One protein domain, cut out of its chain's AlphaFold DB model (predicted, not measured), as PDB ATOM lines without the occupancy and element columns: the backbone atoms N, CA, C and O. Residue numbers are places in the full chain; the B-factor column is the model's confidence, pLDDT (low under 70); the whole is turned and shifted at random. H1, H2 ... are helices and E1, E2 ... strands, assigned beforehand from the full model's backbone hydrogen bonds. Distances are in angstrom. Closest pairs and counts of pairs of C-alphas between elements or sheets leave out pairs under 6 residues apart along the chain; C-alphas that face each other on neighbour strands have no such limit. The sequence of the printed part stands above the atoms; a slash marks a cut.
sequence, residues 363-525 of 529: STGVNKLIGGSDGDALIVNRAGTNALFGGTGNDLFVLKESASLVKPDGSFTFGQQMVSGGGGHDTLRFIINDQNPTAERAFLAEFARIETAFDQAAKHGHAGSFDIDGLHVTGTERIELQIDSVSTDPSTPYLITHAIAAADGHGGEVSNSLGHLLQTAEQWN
ATOM      1  N   SER A 363      33.648  15.189  16.184       77.56
ATOM      2  CA  SER A 363      33.486  13.776  16.505       77.56
ATOM      3  C   SER A 363      33.428  13.458  18.000       77.56
ATOM      4  O   SER A 363      34.153  14.011  18.822       77.56
ATOM      5  N   THR A 364      32.652  12.423  18.331       79.12
ATOM      6  CA  THR A 364      32.667  11.734  19.636       79.12
ATOM      7  C   THR A 364      33.587  10.497  19.655       79.12
ATOM      8  O   THR A 364      33.536   9.686  20.580       79.12
ATOM      9  N   GLY A 365      34.417  10.325  18.621       86.25
ATOM     10  CA  GLY A 365      35.370   9.226  18.455       86.25
ATOM     11  C   GLY A 365      36.655   9.366  19.281       86.25
ATOM     12  O   GLY A 365      36.691  10.028  20.319       86.25
ATOM     13  N   VAL A 366      37.710   8.678  18.835       93.19
ATOM     14  CA  VAL A 366      39.069   8.779  19.380       93.19
ATOM     15  C   VAL A 366      39.860   9.768  18.531       93.19
ATOM     16  O   VAL A 366      40.235   9.441  17.406       93.19
ATOM     17  N   ASN A 367      40.139  10.947  19.075       95.00
ATOM     18  CA  ASN A 367      40.760  12.035  18.331       95.00
ATOM     19  C   ASN A 367      42.127  12.416  18.901       95.00
ATOM     20  O   ASN A 367      42.375  12.337  20.108       95.00
ATOM     21  N   LYS A 368      43.017  12.863  18.020       97.50
ATOM     22  CA  LYS A 368      44.324  13.412  18.364       97.50
ATOM     23  C   LYS A 368      44.532  14.720  17.615       97.50
ATOM     24  O   LYS A 368      44.567  14.701  16.391       97.50
ATOM     25  N   LEU A 369      44.694  15.818  18.339       98.31
ATOM     26  CA  LEU A 369      45.000  17.131  17.774       98.31
ATOM     27  C   LEU A 369      46.381  17.560  18.276       98.31
ATOM     28  O   LEU A 369      46.675  17.433  19.469       98.31
ATOM     29  N   ILE A 370      47.233  18.012  17.364       98.69
ATOM     30  CA  ILE A 370      48.575  18.526  17.632       98.69
ATOM     31  C   ILE A 370      48.643  19.918  17.009       98.69
ATOM     32  O   ILE A 370      48.534  20.002  15.793       98.69
ATOM     33  N   GLY A 371      48.801  20.963  17.823       97.75
ATOM     34  CA  GLY A 371      48.987  22.334  17.340       97.75
ATOM     35  C   GLY A 371      50.330  22.459  16.631       97.75
ATOM     36  O   GLY A 371      50.406  22.408  15.409       97.75
ATOM     37  N   GLY A 372      51.409  22.387  17.410       97.50
ATOM     38  CA  GLY A 372      52.767  22.330  16.894       97.50
ATOM     39  C   GLY A 372      53.613  23.472  17.432       97.50
ATOM     40  O   GLY A 372      54.062  23.417  18.583       97.50
ATOM     41  N   SER A 373      53.947  24.434  16.577       95.31
ATOM     42  CA  SER A 373      54.709  25.619  16.971       95.31
ATOM     43  C   SER A 373      53.939  26.897  16.709       95.31
ATOM     44  O   SER A 373      53.421  27.036  15.613       95.31
ATOM     45  N   ASP A 374      54.101  27.866  17.610       94.88
ATOM     46  CA  ASP A 374      53.290  29.076  17.744       94.88
ATOM     47  C   ASP A 374      51.957  28.772  18.450       94.88
ATOM     48  O   ASP A 374      51.765  27.682  18.963       94.88
ATOM     49  N   GLY A 375      51.141  29.795  18.706       91.62
ATOM     50  CA  GLY A 375      49.937  29.623  19.531       91.62
ATOM     51  C   GLY A 375      48.763  29.090  18.720       91.62
ATOM     52  O   GLY A 375      48.367  29.767  17.770       91.62
ATOM     53  N   ASP A 376      48.166  27.988  19.156       95.38
ATOM     54  CA  ASP A 376      47.134  27.257  18.413       95.38
ATOM     55  C   ASP A 376      45.803  27.166  19.168       95.38
ATOM     56  O   ASP A 376      45.743  27.292  20.391       95.38
ATOM     57  N   ALA A 377      44.709  26.901  18.454       94.06
ATOM     58  CA  ALA A 377      43.409  26.583  19.036       94.06
ATOM     59  C   ALA A 377      42.991  25.143  18.710       94.06
ATOM     60  O   ALA A 377      42.808  24.784  17.552       94.06
ATOM     61  N   LEU A 378      42.808  24.311  19.738       95.50
ATOM     62  CA  LEU A 378      42.449  22.896  19.611       95.50
ATOM     63  C   LEU A 378      41.062  22.649  20.207       95.50
ATOM     64  O   LEU A 378      40.858  22.782  21.415       95.50
ATOM     65  N   ILE A 379      40.111  22.257  19.364       91.44
ATOM     66  CA  ILE A 379      38.676  22.315  19.648       91.44
ATOM     67  C   ILE A 379      38.046  20.943  19.442       91.44
ATOM     68  O   ILE A 379      38.143  20.342  18.373       91.44
ATOM     69  N   VAL A 380      37.388  20.423  20.474       89.06
ATOM     70  CA  VAL A 380      36.766  19.095  20.421       89.06
ATOM     71  C   VAL A 380      35.421  19.060  21.125       89.06
ATOM     72  O   VAL A 380      35.184  19.780  22.096       89.06
ATOM     73  N   ASN A 381      34.568  18.129  20.701       80.56
ATOM     74  CA  ASN A 381      33.405  17.729  21.484       80.56
ATOM     75  C   ASN A 381      33.829  16.836  22.671       80.56
ATOM     76  O   ASN A 381      34.587  15.868  22.516       80.56
ATOM     77  N   ARG A 382      33.330  17.129  23.880       75.00
ATOM     78  CA  ARG A 382      33.745  16.437  25.118       75.00
ATOM     79  C   ARG A 382      33.269  14.980  25.225       75.00
ATOM     80  O   ARG A 382      33.835  14.207  26.004       75.00
ATOM     81  N   ALA A 383      32.264  14.568  24.454       76.06
ATOM     82  CA  ALA A 383      31.689  13.220  24.538       76.06
ATOM     83  C   ALA A 383      32.659  12.073  24.154       76.06
ATOM     84  O   ALA A 383      32.382  10.917  24.479       76.06
ATOM     85  N   GLY A 384      33.773  12.376  23.466       80.56
ATOM     86  CA  GLY A 384      34.732  11.399  22.924       80.56
ATOM     87  C   GLY A 384      35.978  11.114  23.772       80.56
ATOM     88  O   GLY A 384      36.055  11.439  24.955       80.56
ATOM     89  N   THR A 385      36.973  10.458  23.166       91.12
ATOM     90  CA  THR A 385      38.318  10.285  23.743       91.12
ATOM     91  C   THR A 385      39.298  11.154  22.974       91.12
ATOM     92  O   THR A 385      39.630  10.821  21.843       91.12
ATOM     93  N   ASN A 386      39.781  12.240  23.567       94.56
ATOM     94  CA  ASN A 386      40.626  13.200  22.863       94.56
ATOM     95  C   ASN A 386      42.009  13.310  23.512       94.56
ATOM     96  O   ASN A 386      42.146  13.292  24.736       94.56
ATOM     97  N   ALA A 387      43.034  13.447  22.676       96.88
ATOM     98  CA  ALA A 387      44.394  13.781  23.068       96.88
ATOM     99  C   ALA A 387      44.815  15.077  22.365       96.88
ATOM    100  O   ALA A 387      45.010  15.078  21.151       96.88
ATOM    101  N   LEU A 388      44.930  16.162  23.127       97.81
ATOM    102  CA  LEU A 388      45.241  17.505  22.650       97.81
ATOM    103  C   LEU A 388      46.647  17.887  23.106       97.81
ATOM    104  O   LEU A 388      46.951  17.846  24.302       97.81
ATOM    105  N   PHE A 389      47.500  18.246  22.153       98.31
ATOM    106  CA  PHE A 389      48.875  18.662  22.397       98.31
ATOM    107  C   PHE A 389      49.084  20.035  21.769       98.31
ATOM    108  O   PHE A 389      49.045  20.131  20.549       98.31
ATOM    109  N   GLY A 390      49.290  21.063  22.589       96.62
ATOM    110  CA  GLY A 390      49.517  22.431  22.117       96.62
ATOM    111  C   GLY A 390      50.883  22.553  21.456       96.62
ATOM    112  O   GLY A 390      50.989  22.690  20.247       96.62
ATOM    113  N   GLY A 391      51.936  22.260  22.217       96.62
ATOM    114  CA  GLY A 391      53.300  22.225  21.703       96.62
ATOM    115  C   GLY A 391      54.108  23.383  22.260       96.62
ATOM    116  O   GLY A 391      54.427  23.374  23.449       96.62
ATOM    117  N   THR A 392      54.544  24.311  21.413       95.25
ATOM    118  CA  THR A 392      55.183  25.556  21.868       95.25
ATOM    119  C   THR A 392      54.365  26.744  21.414       95.25
ATOM    120  O   THR A 392      54.194  26.876  20.218       95.25
ATOM    121  N   GLY A 393      54.027  27.675  22.291       91.31
ATOM    122  CA  GLY A 393      53.121  28.766  21.952       91.31
ATOM    123  C   GLY A 393      52.187  29.046  23.113       91.31
ATOM    124  O   GLY A 393      52.318  28.442  24.165       91.31
ATOM    125  N   ASN A 394      51.297  30.018  22.952       89.19
ATOM    126  CA  ASN A 394      50.210  30.207  23.909       89.19
ATOM    127  C   ASN A 394      48.964  29.579  23.295       89.19
ATOM    128  O   ASN A 394      48.370  30.186  22.399       89.19
ATOM    129  N   ASP A 395      48.596  28.401  23.777       92.50
ATOM    130  CA  ASP A 395      47.576  27.570  23.155       92.50
ATOM    131  C   ASP A 395      46.219  27.705  23.852       92.50
ATOM    132  O   ASP A 395      46.109  27.925  25.065       92.50
ATOM    133  N   LEU A 396      45.153  27.556  23.075       91.19
ATOM    134  CA  LEU A 396      43.769  27.550  23.521       91.19
ATOM    135  C   LEU A 396      43.153  26.172  23.276       91.19
ATOM    136  O   LEU A 396      42.886  25.773  22.149       91.19
ATOM    137  N   PHE A 397      42.830  25.464  24.347       92.12
ATOM    138  CA  PHE A 397      42.083  24.214  24.284       92.12
ATOM    139  C   PHE A 397      40.613  24.493  24.553       92.12
ATOM    140  O   PHE A 397      40.282  25.054  25.595       92.12
ATOM    141  N   VAL A 398      39.725  24.079  23.654       89.06
ATOM    142  CA  VAL A 398      38.280  24.265  23.801       89.06
ATOM    143  C   VAL A 398      37.590  22.910  23.879       89.06
ATOM    144  O   VAL A 398      37.616  22.118  22.936       89.06
ATOM    145  N   LEU A 399      36.930  22.658  25.005       87.44
ATOM    146  CA  LEU A 399      36.035  21.520  25.176       87.44
ATOM    147  C   LEU A 399      34.594  22.012  25.015       87.44
ATOM    148  O   LEU A 399      34.054  22.664  25.913       87.44
ATOM    149  N   LYS A 400      33.994  21.715  23.857       81.00
ATOM    150  CA  LYS A 400      32.591  22.021  23.556       81.00
ATOM    151  C   LYS A 400      31.671  20.967  24.174       81.00
ATOM    152  O   LYS A 400      31.901  19.758  24.039       81.00
ATOM    153  N   GLU A 401      30.616  21.432  24.827       72.38
ATOM    154  CA  GLU A 401      29.582  20.613  25.457       72.38
ATOM    155  C   GLU A 401      28.319  20.592  24.592       72.38
ATOM    156  O   GLU A 401      27.810  21.640  24.210       72.38
ATOM    157  N   SER A 402      27.764  19.403  24.336       61.41
ATOM    158  CA  SER A 402      26.437  19.264  23.725       61.41
ATOM    159  C   SER A 402      25.391  18.931  24.793       61.41
ATOM    160  O   SER A 402      25.601  18.026  25.607       61.41
ATOM    161  N   ALA A 403      24.225  19.586  24.724       49.03
ATOM    162  CA  ALA A 403      23.050  19.419  25.599       49.03
ATOM    163  C   ALA A 403      22.547  17.965  25.786       49.03
ATOM    164  O   ALA A 403      21.707  17.669  26.638       49.03
ATOM    165  N   SER A 404      23.057  17.019  24.994       52.78
ATOM    166  CA  SER A 404      22.734  15.592  25.065       52.78
ATOM    167  C   SER A 404      23.498  14.808  26.147       52.78
ATOM    168  O   SER A 404      23.157  13.650  26.408       52.78
ATOM    169  N   LEU A 405      24.506  15.404  26.801       52.31
ATOM    170  CA  LEU A 405      25.409  14.694  27.723       52.31
ATOM    171  C   LEU A 405      24.951  14.649  29.184       52.31
ATOM    172  O   LEU A 405      25.437  13.807  29.946       52.31
ATOM    173  N   VAL A 406      23.989  15.483  29.584       55.28
ATOM    174  CA  VAL A 406      23.402  15.380  30.923       55.28
ATOM    175  C   VAL A 406      22.291  14.352  30.899       55.28
ATOM    176  O   VAL A 406      21.207  14.557  30.347       55.28
ATOM    177  N   LYS A 407      22.557  13.212  31.538       58.25
ATOM    178  CA  LYS A 407      21.534  12.188  31.699       58.25
ATOM    179  C   LYS A 407      20.352  12.763  32.489       58.25
ATOM    180  O   LYS A 407      20.546  13.620  33.352       58.25
ATOM    181  N   PRO A 408      19.125  12.248  32.292       57.94
ATOM    182  CA  PRO A 408      17.950  12.691  33.049       57.94
ATOM    183  C   PRO A 408      18.094  12.593  34.578       57.94
ATOM    184  O   PRO A 408      17.319  13.205  35.309       57.94
ATOM    185  N   ASP A 409      19.062  11.812  35.068       64.56
ATOM    186  CA  ASP A 409      19.397  11.665  36.486       64.56
ATOM    187  C   ASP A 409      20.421  12.698  37.004       64.56
ATOM    188  O   ASP A 409      20.798  12.647  38.175       64.56
ATOM    189  N   GLY A 410      20.857  13.636  36.158       54.28
ATOM    190  CA  GLY A 410      21.861  14.649  36.479       54.28
ATOM    191  C   GLY A 410      23.298  14.124  36.493       54.28
ATOM    192  O   GLY A 410      24.189  14.850  36.931       54.28
ATOM    193  N   SER A 411      23.544  12.881  36.056       58.81
ATOM    194  CA  SER A 411      24.901  12.345  35.935       58.81
ATOM    195  C   SER A 411      25.576  12.772  34.631       58.81
ATOM    196  O   SER A 411      24.960  12.793  33.564       58.81
ATOM    197  N   PHE A 412      26.870  13.063  34.752       58.69
ATOM    198  CA  PHE A 412      27.782  13.366  33.655       58.69
ATOM    199  C   PHE A 412      28.513  12.100  33.195       58.69
ATOM    200  O   PHE A 412      28.824  11.211  33.994       58.69
ATOM    201  N   THR A 413      28.834  12.025  31.908       59.47
ATOM    202  CA  THR A 413      29.886  11.141  31.397       59.47
ATOM    203  C   THR A 413      30.971  12.010  30.798       59.47
ATOM    204  O   THR A 413      30.859  12.438  29.655       59.47
ATOM    205  N   PHE A 414      32.022  12.267  31.573       62.97
ATOM    206  CA  PHE A 414      33.279  12.714  30.996       62.97
ATOM    207  C   PHE A 414      33.771  11.642  30.021       62.97
ATOM    208  O   PHE A 414      33.945  10.476  30.395       62.97
ATOM    209  N   GLY A 415      34.013  12.048  28.779       71.50
ATOM    210  CA  GLY A 415      34.931  11.329  27.911       71.50
ATOM    211  C   GLY A 415      36.344  11.283  28.511       71.50
ATOM    212  O   GLY A 415      36.602  11.821  29.588       71.50
ATOM    213  N   GLN A 416      37.280  10.631  27.831       86.88
ATOM    214  CA  GLN A 416      38.683  10.637  28.260       86.88
ATOM    215  C   GLN A 416      39.401  11.782  27.553       86.88
ATOM    216  O   GLN A 416      39.592  11.729  26.342       86.88
ATOM    217  N   GLN A 417      39.768  12.818  28.296       91.94
ATOM    218  CA  GLN A 417      40.378  14.032  27.764       91.94
ATOM    219  C   GLN A 417      41.809  14.125  28.280       91.94
ATOM    220  O   GLN A 417      42.026  14.225  29.486       91.94
ATOM    221  N   MET A 418      42.786  14.084  27.383       95.19
ATOM    222  CA  MET A 418      44.186  14.324  27.704       95.19
ATOM    223  C   MET A 418      44.608  15.643  27.070       95.19
ATOM    224  O   MET A 418      44.600  15.755  25.851       95.19
ATOM    225  N   VAL A 419      44.983  16.620  27.890       95.62
ATOM    226  CA  VAL A 419      45.424  17.948  27.461       95.62
ATOM    227  C   VAL A 419      46.853  18.175  27.935       95.62
ATOM    228  O   VAL A 419      47.173  18.018  29.116       95.62
ATOM    229  N   SER A 420      47.721  18.539  27.003       96.38
ATOM    230  CA  SER A 420      49.105  18.913  27.259       96.38
ATOM    231  C   SER A 420      49.374  20.243  26.574       96.38
ATOM    232  O   SER A 420      49.560  20.245  25.360       96.38
ATOM    233  N   GLY A 421      49.428  21.336  27.339       91.69
ATOM    234  CA  GLY A 421      49.772  22.660  26.805       91.69
ATOM    235  C   GLY A 421      51.175  22.670  26.212       91.69
ATOM    236  O   GLY A 421      51.353  22.738  25.005       91.69
ATOM    237  N   GLY A 422      52.167  22.339  27.037       92.38
ATOM    238  CA  GLY A 422      53.549  22.224  26.589       92.38
ATOM    239  C   GLY A 422      54.348  23.434  27.042       92.38
ATOM    240  O   GLY A 422      54.556  23.598  28.244       92.38
ATOM    241  N   GLY A 423      54.909  24.192  26.105       89.31
ATOM    242  CA  GLY A 423      55.717  25.365  26.408       89.31
ATOM    243  C   GLY A 423      55.026  26.665  26.022       89.31
ATOM    244  O   GLY A 423      54.960  26.961  24.843       89.31
ATOM    245  N   GLY A 424      54.699  27.501  27.001       87.12
ATOM    246  CA  GLY A 424      54.154  28.843  26.808       87.12
ATOM    247  C   GLY A 424      53.122  29.145  27.885       87.12
ATOM    248  O   GLY A 424      53.345  28.749  29.028       87.12
ATOM    249  N   HIS A 425      52.076  29.900  27.557       85.06
ATOM    250  CA  HIS A 425      50.979  30.225  28.471       85.06
ATOM    251  C   HIS A 425      49.653  29.735  27.905       85.06
ATOM    252  O   HIS A 425      49.031  30.417  27.087       85.06
ATOM    253  N   ASP A 426      49.206  28.592  28.400       87.19
ATOM    254  CA  ASP A 426      48.126  27.833  27.791       87.19
ATOM    255  C   ASP A 426      46.819  27.988  28.570       87.19
ATOM    256  O   ASP A 426      46.791  28.129  29.801       87.19
ATOM    257  N   THR A 427      45.704  27.957  27.843       86.25
ATOM    258  CA  THR A 427      44.354  28.150  28.375       86.25
ATOM    259  C   THR A 427      43.454  26.975  28.022       86.25
ATOM    260  O   THR A 427      43.314  26.624  26.858       86.25
ATOM    261  N   LEU A 428      42.774  26.406  29.017       88.00
ATOM    262  CA  LEU A 428      41.713  25.419  28.826       88.00
ATOM    263  C   LEU A 428      40.340  26.061  29.052       88.00
ATOM    264  O   LEU A 428      39.978  26.411  30.174       88.00
ATOM    265  N   ARG A 429      39.554  26.183  27.986       85.50
ATOM    266  CA  ARG A 429      38.195  26.717  27.991       85.50
ATOM    267  C   ARG A 429      37.164  25.601  27.861       85.50
ATOM    268  O   ARG A 429      37.273  24.714  27.020       85.50
ATOM    269  N   PHE A 430      36.119  25.705  28.663       80.62
ATOM    270  CA  PHE A 430      34.906  24.909  28.546       80.62
ATOM    271  C   PHE A 430      33.800  25.796  27.988       80.62
ATOM    272  O   PHE A 430      33.620  26.909  28.488       80.62
ATOM    273  N   ILE A 431      33.069  25.317  26.981       76.38
ATOM    274  CA  ILE A 431      31.937  26.050  26.405       76.38
ATOM    275  C   ILE A 431      30.674  25.204  26.481       76.38
ATOM    276  O   ILE A 431      30.684  24.040  26.084       76.38
ATOM    277  N   ILE A 432      29.586  25.804  26.968       69.31
ATOM    278  CA  ILE A 432      28.269  25.169  27.062       69.31
ATOM    279  C   ILE A 432      27.231  25.987  26.339       69.31
ATOM    280  O   ILE A 432      26.951  27.110  26.747       69.31
ATOM    281  N   ASN A 433      26.573  25.334  25.390       63.88
ATOM    282  CA  ASN A 433      25.300  25.751  24.836       63.88
ATOM    283  C   ASN A 433      24.229  24.765  25.334       63.88
ATOM    284  O   ASN A 433      23.999  23.713  24.735       63.88
ATOM    285  N   ASP A 434      23.626  25.039  26.497       57.94
ATOM    286  CA  ASP A 434      22.549  24.191  27.019       57.94
ATOM    287  C   ASP A 434      21.375  25.012  27.555       57.94
ATOM    288  O   ASP A 434      21.475  25.753  28.532       57.94
ATOM    289  N   GLN A 435      20.221  24.814  26.922       58.66
ATOM    290  CA  GLN A 435      18.937  25.384  27.320       58.66
ATOM    291  C   GLN A 435      18.252  24.583  28.444       58.66
ATOM    292  O   GLN A 435      17.097  24.848  28.789       58.66
ATOM    293  N   ASN A 436      18.919  23.579  29.022       63.75
ATOM    294  CA  ASN A 436      18.448  22.779  30.144       63.75
ATOM    295  C   ASN A 436      19.046  23.287  31.468       63.75
ATOM    296  O   ASN A 436      20.180  22.947  31.819       63.75
ATOM    297  N   PRO A 437      18.253  23.967  32.320       66.44
ATOM    298  CA  PRO A 437      18.743  24.492  33.594       66.44
ATOM    299  C   PRO A 437      19.280  23.412  34.542       66.44
ATOM    300  O   PRO A 437      19.981  23.709  35.507       66.44
ATOM    301  N   THR A 438      18.881  22.150  34.356       67.69
ATOM    302  CA  THR A 438      19.399  21.031  35.156       67.69
ATOM    303  C   THR A 438      20.819  20.680  34.752       67.69
ATOM    304  O   THR A 438      21.640  20.409  35.625       67.69
ATOM    305  N   ALA A 439      21.098  20.718  33.456       66.75
ATOM    306  CA  ALA A 439      22.404  20.429  32.907       66.75
ATOM    307  C   ALA A 439      23.399  21.550  33.183       66.75
ATOM    308  O   ALA A 439      24.473  21.281  33.716       66.75
ATOM    309  N   GLU A 440      22.979  22.799  32.987       70.31
ATOM    310  CA  GLU A 440      23.754  23.983  33.365       70.31
ATOM    311  C   GLU A 440      24.162  23.927  34.850       70.31
ATOM    312  O   GLU A 440      25.334  24.064  35.198       70.31
ATOM    313  N   ARG A 441      23.217  23.619  35.756       71.75
ATOM    314  CA  ARG A 441      23.520  23.458  37.190       71.75
ATOM    315  C   ARG A 441      24.474  22.302  37.483       71.75
ATOM    316  O   ARG A 441      25.303  22.427  38.385       71.75
ATOM    317  N   ALA A 442      24.317  21.169  36.799       72.00
ATOM    318  CA  ALA A 442      25.183  20.010  36.987       72.00
ATOM    319  C   ALA A 442      26.618  20.330  36.551       72.00
ATOM    320  O   ALA A 442      27.558  20.043  37.293       72.00
ATOM    321  N   PHE A 443      26.769  21.003  35.410       73.12
ATOM    322  CA  PHE A 443      28.065  21.432  34.916       73.12
ATOM    323  C   PHE A 443      28.706  22.482  35.828       73.12
ATOM    324  O   PHE A 443      29.869  22.348  36.191       73.12
ATOM    325  N   LEU A 444      27.969  23.503  36.273       73.75
ATOM    326  CA  LEU A 444      28.508  24.516  37.193       73.75
ATOM    327  C   LEU A 444      29.089  23.887  38.470       73.75
ATOM    328  O   LEU A 444      30.143  24.297  38.959       73.75
ATOM    329  N   ALA A 445      28.424  22.858  39.005       74.38
ATOM    330  CA  ALA A 445      28.919  22.109  40.157       74.38
ATOM    331  C   ALA A 445      30.177  21.280  39.838       74.38
ATOM    332  O   ALA A 445      31.011  21.052  40.714       74.38
ATOM    333  N   GLU A 446      30.316  20.807  38.605       75.94
ATOM    334  CA  GLU A 446      31.493  20.100  38.110       75.94
ATOM    335  C   GLU A 446      32.678  21.036  37.869       75.94
ATOM    336  O   GLU A 446      33.768  20.757  38.369       75.94
ATOM    337  N   PHE A 447      32.456  22.175  37.217       78.19
ATOM    338  CA  PHE A 447      33.476  23.191  36.993       78.19
ATOM    339  C   PHE A 447      34.085  23.688  38.307       78.19
ATOM    340  O   PHE A 447      35.301  23.782  38.416       78.19
ATOM    341  N   ALA A 448      33.283  23.864  39.363       78.38
ATOM    342  CA  ALA A 448      33.801  24.199  40.693       78.38
ATOM    343  C   ALA A 448      34.787  23.145  41.254       78.38
ATOM    344  O   ALA A 448      35.701  23.464  42.022       78.38
ATOM    345  N   ARG A 449      34.625  21.865  40.886       82.75
ATOM    346  CA  ARG A 449      35.567  20.795  41.265       82.75
ATOM    347  C   ARG A 449      36.836  20.843  40.417       82.75
ATOM    348  O   ARG A 449      37.910  20.611  40.969       82.75
ATOM    349  N   ILE A 450      36.717  21.171  39.127       81.06
ATOM    350  CA  ILE A 450      37.855  21.416  38.226       81.06
ATOM    351  C   ILE A 450      38.682  22.597  38.741       81.06
ATOM    352  O   ILE A 450      39.881  22.445  38.939       81.06
ATOM    353  N   GLU A 451      38.040  23.721  39.061       80.38
ATOM    354  CA  GLU A 451      38.670  24.909  39.651       80.38
ATOM    355  C   GLU A 451      39.431  24.557  40.933       80.38
ATOM    356  O   GLU A 451      40.613  24.860  41.073       80.38
ATOM    357  N   THR A 452      38.805  23.792  41.831       82.38
ATOM    358  CA  THR A 452      39.468  23.334  43.060       82.38
ATOM    359  C   THR A 452      40.696  22.456  42.775       82.38
ATOM    360  O   THR A 452      41.693  22.545  43.496       82.38
ATOM    361  N   ALA A 453      40.632  21.569  41.776       82.94
ATOM    362  CA  ALA A 453      41.755  20.713  41.394       82.94
ATOM    363  C   ALA A 453      42.892  21.527  40.758       82.94
ATOM    364  O   ALA A 453      44.057  21.337  41.114       82.94
ATOM    365  N   PHE A 454      42.539  22.474  39.890       81.50
ATOM    366  CA  PHE A 454      43.454  23.414  39.261       81.50
ATOM    367  C   PHE A 454      44.194  24.262  40.305       81.50
ATOM    368  O   PHE A 454      45.420  24.217  40.363       81.50
ATOM    369  N   ASP A 455      43.477  24.909  41.228       77.56
ATOM    370  CA  ASP A 455      44.052  25.713  42.318       77.56
ATOM    371  C   ASP A 455      44.993  24.912  43.231       77.56
ATOM    372  O   ASP A 455      45.941  25.437  43.828       77.56
ATOM    373  N   GLN A 456      44.724  23.615  43.402       78.12
ATOM    374  CA  GLN A 456      45.602  22.734  44.166       78.12
ATOM    375  C   GLN A 456      46.896  22.413  43.423       78.12
ATOM    376  O   GLN A 456      47.939  22.324  44.081       78.12
ATOM    377  N   ALA A 457      46.812  22.233  42.105       75.69
ATOM    378  CA  ALA A 457      47.928  21.895  41.234       75.69
ATOM    379  C   ALA A 457      48.817  23.107  40.919       75.69
ATOM    380  O   ALA A 457      50.038  22.988  40.988       75.69
ATOM    381  N   ALA A 458      48.228  24.280  40.680       69.44
ATOM    382  CA  ALA A 458      48.911  25.515  40.285       69.44
ATOM    383  C   ALA A 458      49.710  26.205  41.420       69.44
ATOM    384  O   ALA A 458      50.217  27.324  41.289       69.44
ATOM    385  N   LYS A 459      49.855  25.558  42.586       63.91
ATOM    386  CA  LYS A 459      50.562  26.139  43.738       63.91
ATOM    387  C   LYS A 459      52.022  26.444  43.399       63.91
ATOM    388  O   LYS A 459      52.770  25.567  42.982       63.91
ATOM    389  N   HIS A 460      52.440  27.664  43.749       54.59
ATOM    390  CA  HIS A 460      53.797  28.207  43.573       54.59
ATOM    391  C   HIS A 460      54.157  28.686  42.154       54.59
ATOM    392  O   HIS A 460      55.345  28.826  41.868       54.59
ATOM    393  N   GLY A 461      53.170  29.021  41.311       50.62
ATOM    394  CA  GLY A 461      53.415  29.613  39.986       50.62
ATOM    395  C   GLY A 461      53.934  28.596  38.968       50.62
ATOM    396  O   GLY A 461      54.805  28.908  38.158       50.62
ATOM    397  N   HIS A 462      53.458  27.355  39.072       55.72
ATOM    398  CA  HIS A 462      53.741  26.273  38.135       55.72
ATOM    399  C   HIS A 462      52.452  25.899  37.407       55.72
ATOM    400  O   HIS A 462      51.392  25.912  38.028       55.72
ATOM    401  N   ALA A 463      52.564  25.532  36.130       63.81
ATOM    402  CA  ALA A 463      51.444  25.039  35.340       63.81
ATOM    403  C   ALA A 463      50.693  23.918  36.080       63.81
ATOM    404  O   ALA A 463      51.310  23.005  36.646       63.81
ATOM    405  N   GLY A 464      49.363  23.994  36.094       63.59
ATOM    406  CA  GLY A 464      48.521  23.041  36.803       63.59
ATOM    407  C   GLY A 464      48.540  21.680  36.111       63.59
ATOM    408  O   GLY A 464      48.011  21.531  35.015       63.59
ATOM    409  N   SER A 465      49.128  20.671  36.758       80.06
ATOM    410  CA  SER A 465      48.912  19.265  36.400       80.06
ATOM    411  C   SER A 465      47.865  18.647  37.315       80.06
ATOM    412  O   SER A 465      48.124  18.467  38.508       80.06
ATOM    413  N   PHE A 466      46.691  18.327  36.775       85.19
ATOM    414  CA  PHE A 466      45.593  17.761  37.553       85.19
ATOM    415  C   PHE A 466      44.846  16.660  36.800       85.19
ATOM    416  O   PHE A 466      44.784  16.626  35.574       85.19
ATOM    417  N   ASP A 467      44.266  15.765  37.594       87.56
ATOM    418  CA  ASP A 467      43.488  14.615  37.162       87.56
ATOM    419  C   ASP A 467      42.136  14.659  37.863       87.56
ATOM    420  O   ASP A 467      42.062  14.541  39.091       87.56
ATOM    421  N   ILE A 468      41.059  14.817  37.099       83.88
ATOM    422  CA  ILE A 468      39.706  14.786  37.647       83.88
ATOM    423  C   ILE A 468      38.736  14.166  36.652       83.88
ATOM    424  O   ILE A 468      38.643  14.589  35.511       83.88
ATOM    425  N   ASP A 469      38.015  13.135  37.088       78.75
ATOM    426  CA  ASP A 469      36.906  12.526  36.348       78.75
ATOM    427  C   ASP A 469      37.187  12.156  34.874       78.75
ATOM    428  O   ASP A 469      36.273  12.135  34.069       78.75
ATOM    429  N   GLY A 470      38.423  11.807  34.500       82.19
ATOM    430  CA  GLY A 470      38.774  11.477  33.106       82.19
ATOM    431  C   GLY A 470      39.299  12.655  32.282       82.19
ATOM    432  O   GLY A 470      39.652  12.461  31.122       82.19
ATOM    433  N   LEU A 471      39.408  13.839  32.886       88.06
ATOM    434  CA  LEU A 471      40.187  14.971  32.403       88.06
ATOM    435  C   LEU A 471      41.592  14.925  33.029       88.06
ATOM    436  O   LEU A 471      41.743  15.093  34.241       88.06
ATOM    437  N   HIS A 472      42.599  14.686  32.192       92.75
ATOM    438  CA  HIS A 472      44.023  14.742  32.518       92.75
ATOM    439  C   HIS A 472      44.631  15.977  31.857       92.75
ATOM    440  O   HIS A 472      44.711  16.034  30.630       92.75
ATOM    441  N   VAL A 473      45.053  16.957  32.650       91.62
ATOM    442  CA  VAL A 473      45.607  18.225  32.149       91.62
ATOM    443  C   VAL A 473      47.025  18.391  32.655       91.62
ATOM    444  O   VAL A 473      47.310  18.147  33.827       91.62
ATOM    445  N   THR A 474      47.914  18.836  31.773       91.56
ATOM    446  CA  THR A 474      49.286  19.216  32.101       91.56
ATOM    447  C   THR A 474      49.687  20.463  31.326       91.56
ATOM    448  O   THR A 474      49.282  20.630  30.179       91.56
ATOM    449  N   GLY A 475      50.510  21.320  31.938       85.50
ATOM    450  CA  GLY A 475      51.062  22.480  31.236       85.50
ATOM    451  C   GLY A 475      50.020  23.546  30.901       85.50
ATOM    452  O   GLY A 475      50.072  24.069  29.811       85.50
ATOM    453  N   THR A 476      49.042  23.807  31.774       83.69
ATOM    454  CA  THR A 476      48.049  24.875  31.565       83.69
ATOM    455  C   THR A 476      48.092  25.872  32.722       83.69
ATOM    456  O   THR A 476      48.149  25.471  33.890       83.69
ATOM    457  N   GLU A 477      48.050  27.165  32.404       80.38
ATOM    458  CA  GLU A 477      48.116  28.288  33.349       80.38
ATOM    459  C   GLU A 477      46.757  28.959  33.566       80.38
ATOM    460  O   GLU A 477      46.598  29.725  34.516       80.38
ATOM    461  N   ARG A 478      45.758  28.674  32.724       79.69
ATOM    462  CA  ARG A 478      44.425  29.276  32.827       79.69
ATOM    463  C   ARG A 478      43.317  28.278  32.520       79.69
ATOM    464  O   ARG A 478      43.401  27.523  31.559       79.69
ATOM    465  N   ILE A 479      42.240  28.332  33.300       79.62
ATOM    466  CA  ILE A 479      40.975  27.673  32.965       79.62
ATOM    467  C   ILE A 479      39.861  28.710  32.802       79.62
ATOM    468  O   ILE A 479      39.840  29.722  33.504       79.62
ATOM    469  N   GLU A 480      38.933  28.463  31.884       78.62
ATOM    470  CA  GLU A 480      37.798  29.345  31.607       78.62
ATOM    471  C   GLU A 480      36.504  28.554  31.459       78.62
ATOM    472  O   GLU A 480      36.494  27.466  30.888       78.62
ATOM    473  N   LEU A 481      35.401  29.135  31.926       73.69
ATOM    474  CA  LEU A 481      34.058  28.669  31.614       73.69
ATOM    475  C   LEU A 481      33.325  29.745  30.823       73.69
ATOM    476  O   LEU A 481      33.179  30.876  31.292       73.69
ATOM    477  N   GLN A 482      32.832  29.351  29.659       73.00
ATOM    478  CA  GLN A 482      31.925  30.114  28.830       73.00
ATOM    479  C   GLN A 482      30.540  29.454  28.870       73.00
ATOM    480  O   GLN A 482      30.390  28.273  28.547       73.00
ATOM    481  N   ILE A 483      29.537  30.215  29.308       64.00
ATOM    482  CA  ILE A 483      28.132  29.802  29.261       64.00
ATOM    483  C   ILE A 483      27.459  30.628  28.190       64.00
ATOM    484  O   ILE A 483      27.428  31.863  28.272       64.00
ATOM    485  N   ASP A 484      26.896  29.916  27.236       62.75
ATOM    486  CA  ASP A 484      26.243  30.493  26.097       62.75
ATOM    487  C   ASP A 484      24.728  30.422  26.251       62.75
ATOM    488  O   ASP A 484      24.154  29.411  26.659       62.75
ATOM    489  N   SER A 485      24.066  31.536  25.944       54.72
ATOM    490  CA  SER A 485      22.612  31.643  26.011       54.72
ATOM    491  C   SER A 485      22.054  32.188  24.700       54.72
ATOM    492  O   SER A 485      22.605  33.121  24.109       54.72
ATOM    493  N   VAL A 486      20.941  31.605  24.242       53.81
ATOM    494  CA  VAL A 486      20.257  32.032  23.018       53.81
ATOM    495  C   VAL A 486      19.606  33.392  23.265       53.81
ATOM    496  O   VAL A 486      18.730  33.537  24.122       53.81
ATOM    497  N   SER A 487      20.026  34.399  22.498       49.56
ATOM    498  CA  SER A 487      19.340  35.691  22.455       49.56
ATOM    499  C   SER A 487      17.944  35.517  21.852       49.56
ATOM    500  O   SER A 487      17.782  34.904  20.799       49.56
ATOM    501  N   THR A 488      16.923  36.088  22.494       50.91
ATOM    502  CA  THR A 488      15.572  36.188  21.913       50.91
ATOM    503  C   THR A 488      15.425  37.385  20.968       50.91
ATOM    504  O   THR A 488      14.393  37.535  20.316       50.91
ATOM    505  N   ASP A 489      16.446  38.239  20.903       54.34
ATOM    506  CA  ASP A 489      16.531  39.384  20.012       54.34
ATOM    507  C   ASP A 489      17.335  38.997  18.756       54.34
ATOM    508  O   ASP A 489      18.530  38.710  18.886       54.34
ATOM    509  N   PRO A 490      16.721  39.010  17.554       51.81
ATOM    510  CA  PRO A 490      17.400  38.698  16.295       51.81
ATOM    511  C   PRO A 490      18.563  39.642  15.971       51.81
ATOM    512  O   PRO A 490      19.387  39.295  15.135       51.81
ATOM    513  N   SER A 491      18.639  40.814  16.614       49.06
ATOM    514  CA  SER A 491      19.695  41.807  16.404       49.06
ATOM    515  C   SER A 491      20.852  41.733  17.403       49.06
ATOM    516  O   SER A 491      21.855  42.426  17.226       49.06
ATOM    517  N   THR A 492      20.733  40.895  18.437       44.97
ATOM    518  CA  THR A 492      21.775  40.725  19.450       44.97
ATOM    519  C   THR A 492      22.529  39.416  19.192       44.97
ATOM    520  O   THR A 492      21.967  38.343  19.435       44.97
ATOM    521  N   PRO A 493      23.795  39.466  18.735       40.91
ATOM    522  CA  PRO A 493      24.627  38.276  18.681       40.91
ATOM    523  C   PRO A 493      24.879  37.792  20.113       40.91
ATOM    524  O   PRO A 493      25.286  38.570  20.971       40.91
ATOM    525  N   TYR A 494      24.546  36.525  20.349       46.84
ATOM    526  CA  TYR A 494      25.042  35.624  21.395       46.84
ATOM    527  C   TYR A 494      25.525  36.253  22.720       46.84
ATOM    528  O   TYR A 494      26.567  36.906  22.798       46.84
ATOM    529  N   LEU A 495      24.789  36.016  23.811       37.41
ATOM    530  CA  LEU A 495      25.123  36.597  25.111       37.41
ATOM    531  C   LEU A 495      26.104  35.694  25.874       37.41
ATOM    532  O   LEU A 495      25.696  34.712  26.496       37.41
ATOM    533  N   ILE A 496      27.386  36.071  25.872       41.50
ATOM    534  CA  ILE A 496      28.419  35.434  26.695       41.50
ATOM    535  C   ILE A 496      28.458  36.091  28.080       41.50
ATOM    536  O   ILE A 496      28.713  37.293  28.204       41.50
ATOM    537  N   THR A 497      28.288  35.307  29.148       34.31
ATOM    538  CA  THR A 497      28.565  35.773  30.518       34.31
ATOM    539  C   THR A 497      29.853  35.143  31.048       34.31
ATOM    540  O   THR A 497      29.904  33.960  31.355       34.31
ATOM    541  N   HIS A 498      30.920  35.942  31.163       40.00
ATOM    542  CA  HIS A 498      32.177  35.520  31.784       40.00
ATOM    543  C   HIS A 498      32.213  35.930  33.260       40.00
ATOM    544  O   HIS A 498      32.253  37.118  33.587       40.00
ATOM    545  N   ALA A 499      32.310  34.948  34.153       32.16
ATOM    546  CA  ALA A 499      33.018  35.122  35.413       32.16
ATOM    547  C   ALA A 499      34.367  34.403  35.276       32.16
ATOM    548  O   ALA A 499      34.447  33.188  35.420       32.16
ATOM    549  N   ILE A 500      35.426  35.153  34.956       38.81
ATOM    550  CA  ILE A 500      36.797  34.632  34.958       38.81
ATOM    551  C   ILE A 500      37.236  34.504  36.422       38.81
ATOM    552  O   ILE A 500      37.465  35.515  37.090       38.81
ATOM    553  N   ALA A 501      37.372  33.275  36.916       37.72
ATOM    554  CA  ALA A 501      38.192  32.996  38.086       37.72
ATOM    555  C   ALA A 501      39.635  32.794  37.603       37.72
ATOM    556  O   ALA A 501      40.026  31.713  37.179       37.72
ATOM    557  N   ALA A 502      40.417  33.875  37.595       39.72
ATOM    558  CA  ALA A 502      41.847  33.790  37.327       39.72
ATOM    559  C   ALA A 502      42.554  33.333  38.607       39.72
ATOM    560  O   ALA A 502      42.682  34.116  39.556       39.72
ATOM    561  N   ALA A 503      43.041  32.094  38.636       41.31
ATOM    562  CA  ALA A 503      44.083  31.732  39.583       41.31
ATOM    563  C   ALA A 503      45.420  32.227  39.011       41.31
ATOM    564  O   ALA A 503      46.102  31.517  38.295       41.31
ATOM    565  N   ASP A 504      45.719  33.488  39.335       40.72
ATOM    566  CA  ASP A 504      46.929  34.265  39.036       40.72
ATOM    567  C   ASP A 504      47.114  34.874  37.620       40.72
ATOM    568  O   ASP A 504      46.596  34.446  36.595       40.72
ATOM    569  N   GLY A 505      47.711  36.072  37.619       44.22
ATOM    570  CA  GLY A 505      47.560  37.099  36.583       44.22
ATOM    571  C   GLY A 505      48.619  37.073  35.485       44.22
ATOM    572  O   GLY A 505      49.229  38.113  35.228       44.22
ATOM    573  N   HIS A 506      48.844  35.922  34.851       46.56
ATOM    574  CA  HIS A 506      49.880  35.767  33.820       46.56
ATOM    575  C   HIS A 506      49.427  35.043  32.541       46.56
ATOM    576  O   HIS A 506      50.253  34.453  31.854       46.56
ATOM    577  N   GLY A 507      48.151  35.135  32.160       47.00
ATOM    578  CA  GLY A 507      47.754  34.771  30.797       47.00
ATOM    579  C   GLY A 507      48.309  35.788  29.797       47.00
ATOM    580  O   GLY A 507      47.993  36.976  29.904       47.00
ATOM    581  N   GLY A 508      49.145  35.350  28.853       48.06
ATOM    582  CA  GLY A 508      49.468  36.155  27.674       48.06
ATOM    583  C   GLY A 508      48.193  36.471  26.885       48.06
ATOM    584  O   GLY A 508      47.239  35.696  26.908       48.06
ATOM    585  N   GLU A 509      48.143  37.621  26.214       54.66
ATOM    586  CA  GLU A 509      47.079  37.873  25.238       54.66
ATOM    587  C   GLU A 509      47.198  36.852  24.093       54.66
ATOM    588  O   GLU A 509      48.313  36.491  23.698       54.66
ATOM    589  N   VAL A 510      46.054  36.386  23.576       58.19
ATOM    590  CA  VAL A 510      45.990  35.633  22.313       58.19
ATOM    591  C   VAL A 510      46.734  36.459  21.261       58.19
ATOM    592  O   VAL A 510      46.535  37.676  21.193       58.19
ATOM    593  N   SER A 511      47.628  35.839  20.483       57.53
ATOM    594  CA  SER A 511      48.379  36.584  19.468       57.53
ATOM    595  C   SER A 511      47.403  37.257  18.495       57.53
ATOM    596  O   SER A 511      46.321  36.735  18.239       57.53
ATOM    597  N   ASN A 512      47.762  38.411  17.924       66.31
ATOM    598  CA  ASN A 512      46.885  39.071  16.947       66.31
ATOM    599  C   ASN A 512      46.573  38.162  15.745       66.31
ATOM    600  O   ASN A 512      45.482  38.249  15.193       66.31
ATOM    601  N   SER A 513      47.516  37.296  15.359       62.38
ATOM    602  CA  SER A 513      47.347  36.336  14.267       62.38
ATOM    603  C   SER A 513      46.357  35.227  14.630       62.38
ATOM    604  O   SER A 513      45.403  35.021  13.891       62.38
ATOM    605  N   LEU A 514      46.508  34.595  15.802       63.06
ATOM    606  CA  LEU A 514      45.551  33.597  16.294       63.06
ATOM    607  C   LEU A 514      44.177  34.235  16.541       63.06
ATOM    608  O   LEU A 514      43.153  33.661  16.209       63.06
ATOM    609  N   GLY A 515      44.137  35.462  17.063       63.28
ATOM    610  CA  GLY A 515      42.897  36.215  17.247       63.28
ATOM    611  C   GLY A 515      42.177  36.503  15.927       63.28
ATOM    612  O   GLY A 515      40.957  36.378  15.865       63.28
ATOM    613  N   HIS A 516      42.913  36.851  14.869       66.00
ATOM    614  CA  HIS A 516      42.345  37.013  13.530       66.00
ATOM    615  C   HIS A 516      41.856  35.675  12.964       66.00
ATOM    616  O   HIS A 516      40.755  35.617  12.427       66.00
ATOM    617  N   LEU A 517      42.626  34.594  13.121       62.91
ATOM    618  CA  LEU A 517      42.217  33.275  12.639       62.91
ATOM    619  C   LEU A 517      40.980  32.754  13.376       62.91
ATOM    620  O   LEU A 517      40.084  32.206  12.745       62.91
ATOM    621  N   LEU A 518      40.874  32.999  14.684       68.62
ATOM    622  CA  LEU A 518      39.663  32.712  15.450       68.62
ATOM    623  C   LEU A 518      38.475  33.529  14.930       68.62
ATOM    624  O   LEU A 518      37.405  32.968  14.751       68.62
ATOM    625  N   GLN A 519      38.647  34.812  14.594       67.06
ATOM    626  CA  GLN A 519      37.576  35.594  13.954       67.06
ATOM    627  C   GLN A 519      37.163  35.003  12.600       67.06
ATOM    628  O   GLN A 519      35.973  34.920  12.306       67.06
ATOM    629  N   THR A 520      38.125  34.554  11.790       61.66
ATOM    630  CA  THR A 520      37.843  33.854  10.532       61.66
ATOM    631  C   THR A 520      37.088  32.546  10.793       61.66
ATOM    632  O   THR A 520      36.050  32.317  10.183       61.66
ATOM    633  N   ALA A 521      37.527  31.715  11.737       61.00
ATOM    634  CA  ALA A 521      36.857  30.465  12.092       61.00
ATOM    635  C   ALA A 521      35.446  30.685  12.684       61.00
ATOM    636  O   ALA A 521      34.536  29.907  12.405       61.00
ATOM    637  N   GLU A 522      35.229  31.761  13.446       65.19
ATOM    638  CA  GLU A 522      33.902  32.221  13.888       65.19
ATOM    639  C   GLU A 522      33.001  32.579  12.696       65.19
ATOM    640  O   GLU A 522      31.835  32.197  12.680       65.19
ATOM    641  N   GLN A 523      33.532  33.259  11.673       61.50
ATOM    642  CA  GLN A 523      32.788  33.596  10.447       61.50
ATOM    643  C   GLN A 523      32.433  32.363   9.607       61.50
ATOM    644  O   GLN A 523      31.376  32.333   8.980       61.50
ATOM    645  N   TRP A 524      33.278  31.330   9.631       55.62
ATOM    646  CA  TRP A 524      32.970  30.006   9.077       55.62
ATOM    647  C   TRP A 524      32.030  29.179   9.954       55.62
ATOM    648  O   TRP A 524      31.723  28.042   9.599       55.62
ATOM    649  N   ASN A 525      31.595  29.717  11.099       60.59
ATOM    650  CA  ASN A 525      30.736  29.016  12.045       60.59
ATOM    651  C   ASN A 525      31.370  27.710  12.571       60.59
ATOM    652  O   ASN A 525      30.690  26.764  12.954       60.59
TER     653      ASN A 525
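What this domain is: This is residues 363 to 525 of the 529 residues of an uncharacterized protein of Bradyrhizobium genosp. B (UniProt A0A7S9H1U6). The chain is wound in stacked turns as a solenoid whose two walls make a sandwich: a nearly flat sheet, E1 E3 E5 E8 E7, faces a twisted one, E2 E4 E6 E9 E10, whose E9 and E10 curl away from the first sheet. The long helix H1 packs on E7 and E9 at the end of the stack away from E1, while residues 488 to 493 and the last part of H2, residues 519 to 523, stick out. The printed part has 163 residues, with ten named strands and two named helices in the order E1 to E6, H1, E7 to E10, H2; both sheets are mixed and the class is mixed, helices and strands. It is compact, with a radius of gyration of the C-alphas of 15.6 A and spans of 39 by 35 by 32 A.

Where its parts are: Find C-alpha 366 at (39.069, 8.779, 19.380), where E1 begins; it runs 23.1 A to residue 373. Next come E2, residues 377 to 381, E3, 385 to 392, E4, 396 to 402, E5, 416 to 423, and E6, 427 to 433. H1, residues 437 to 457, runs 30.3 A to C-alpha 457 at (47.928, 21.895, 41.234). Then follow E7, 464 to 468, E8, 471 to 476, E9, 478 to 485, 23.0 A long, and E10, 495 to 497. H2, residues 512 to 523, is 16.5 A long and ends at C-alpha 523, (32.788, 33.596, 10.447).

How they stand to each other: In the first sheet look at the parallel neighbours E1 and E3, with N 367 and O 385 2.8 A apart, within hydrogen-bond range. The hairpin E7 and E8 is antiparallel, with N 471 and O 468 at 2.8 A. In the second sheet E4 and E6 are parallel, with N 397 and O 427 at 2.8 A; the hairpin E9 and E10 is antiparallel, with no such N and O pair within range. The parts of the sheets that face each other are 9.8 A centre to centre, and the strands of the one stand at 36 degrees to those of the other. With each sheet H1 makes two layers, a helix on one face of a sheet: its height is 11.9 A over the first and 9.9 A over the second, where it lies over E6 and E9. The closest C-alphas of H1 and E7 are those of Ala 457 and Gly 464, 4.6 A. H2 only grazes the second sheet, with residues 514 to 518; the C-alphas of Ala 377 and Leu 514, closest of E2 and H2, are 7.8 A apart. Every O i to N i+4 pair is within hydrogen-bond range in H2, and 16 of 17 in H1.

The domain as a whole: The C-alphas of His 460 and Pro 490 are the two farthest apart, 46.7 A. The printed part has no cut. The links E4 to E5 and E10 to H2 are long, with 13 and 14 residues. Look at the B-factor column for low confidence, under 70, at residues 402 to 414, 432 to 439, 458 to 464 and 483 to 525; the mean pLDDT of the printed part is 72.6.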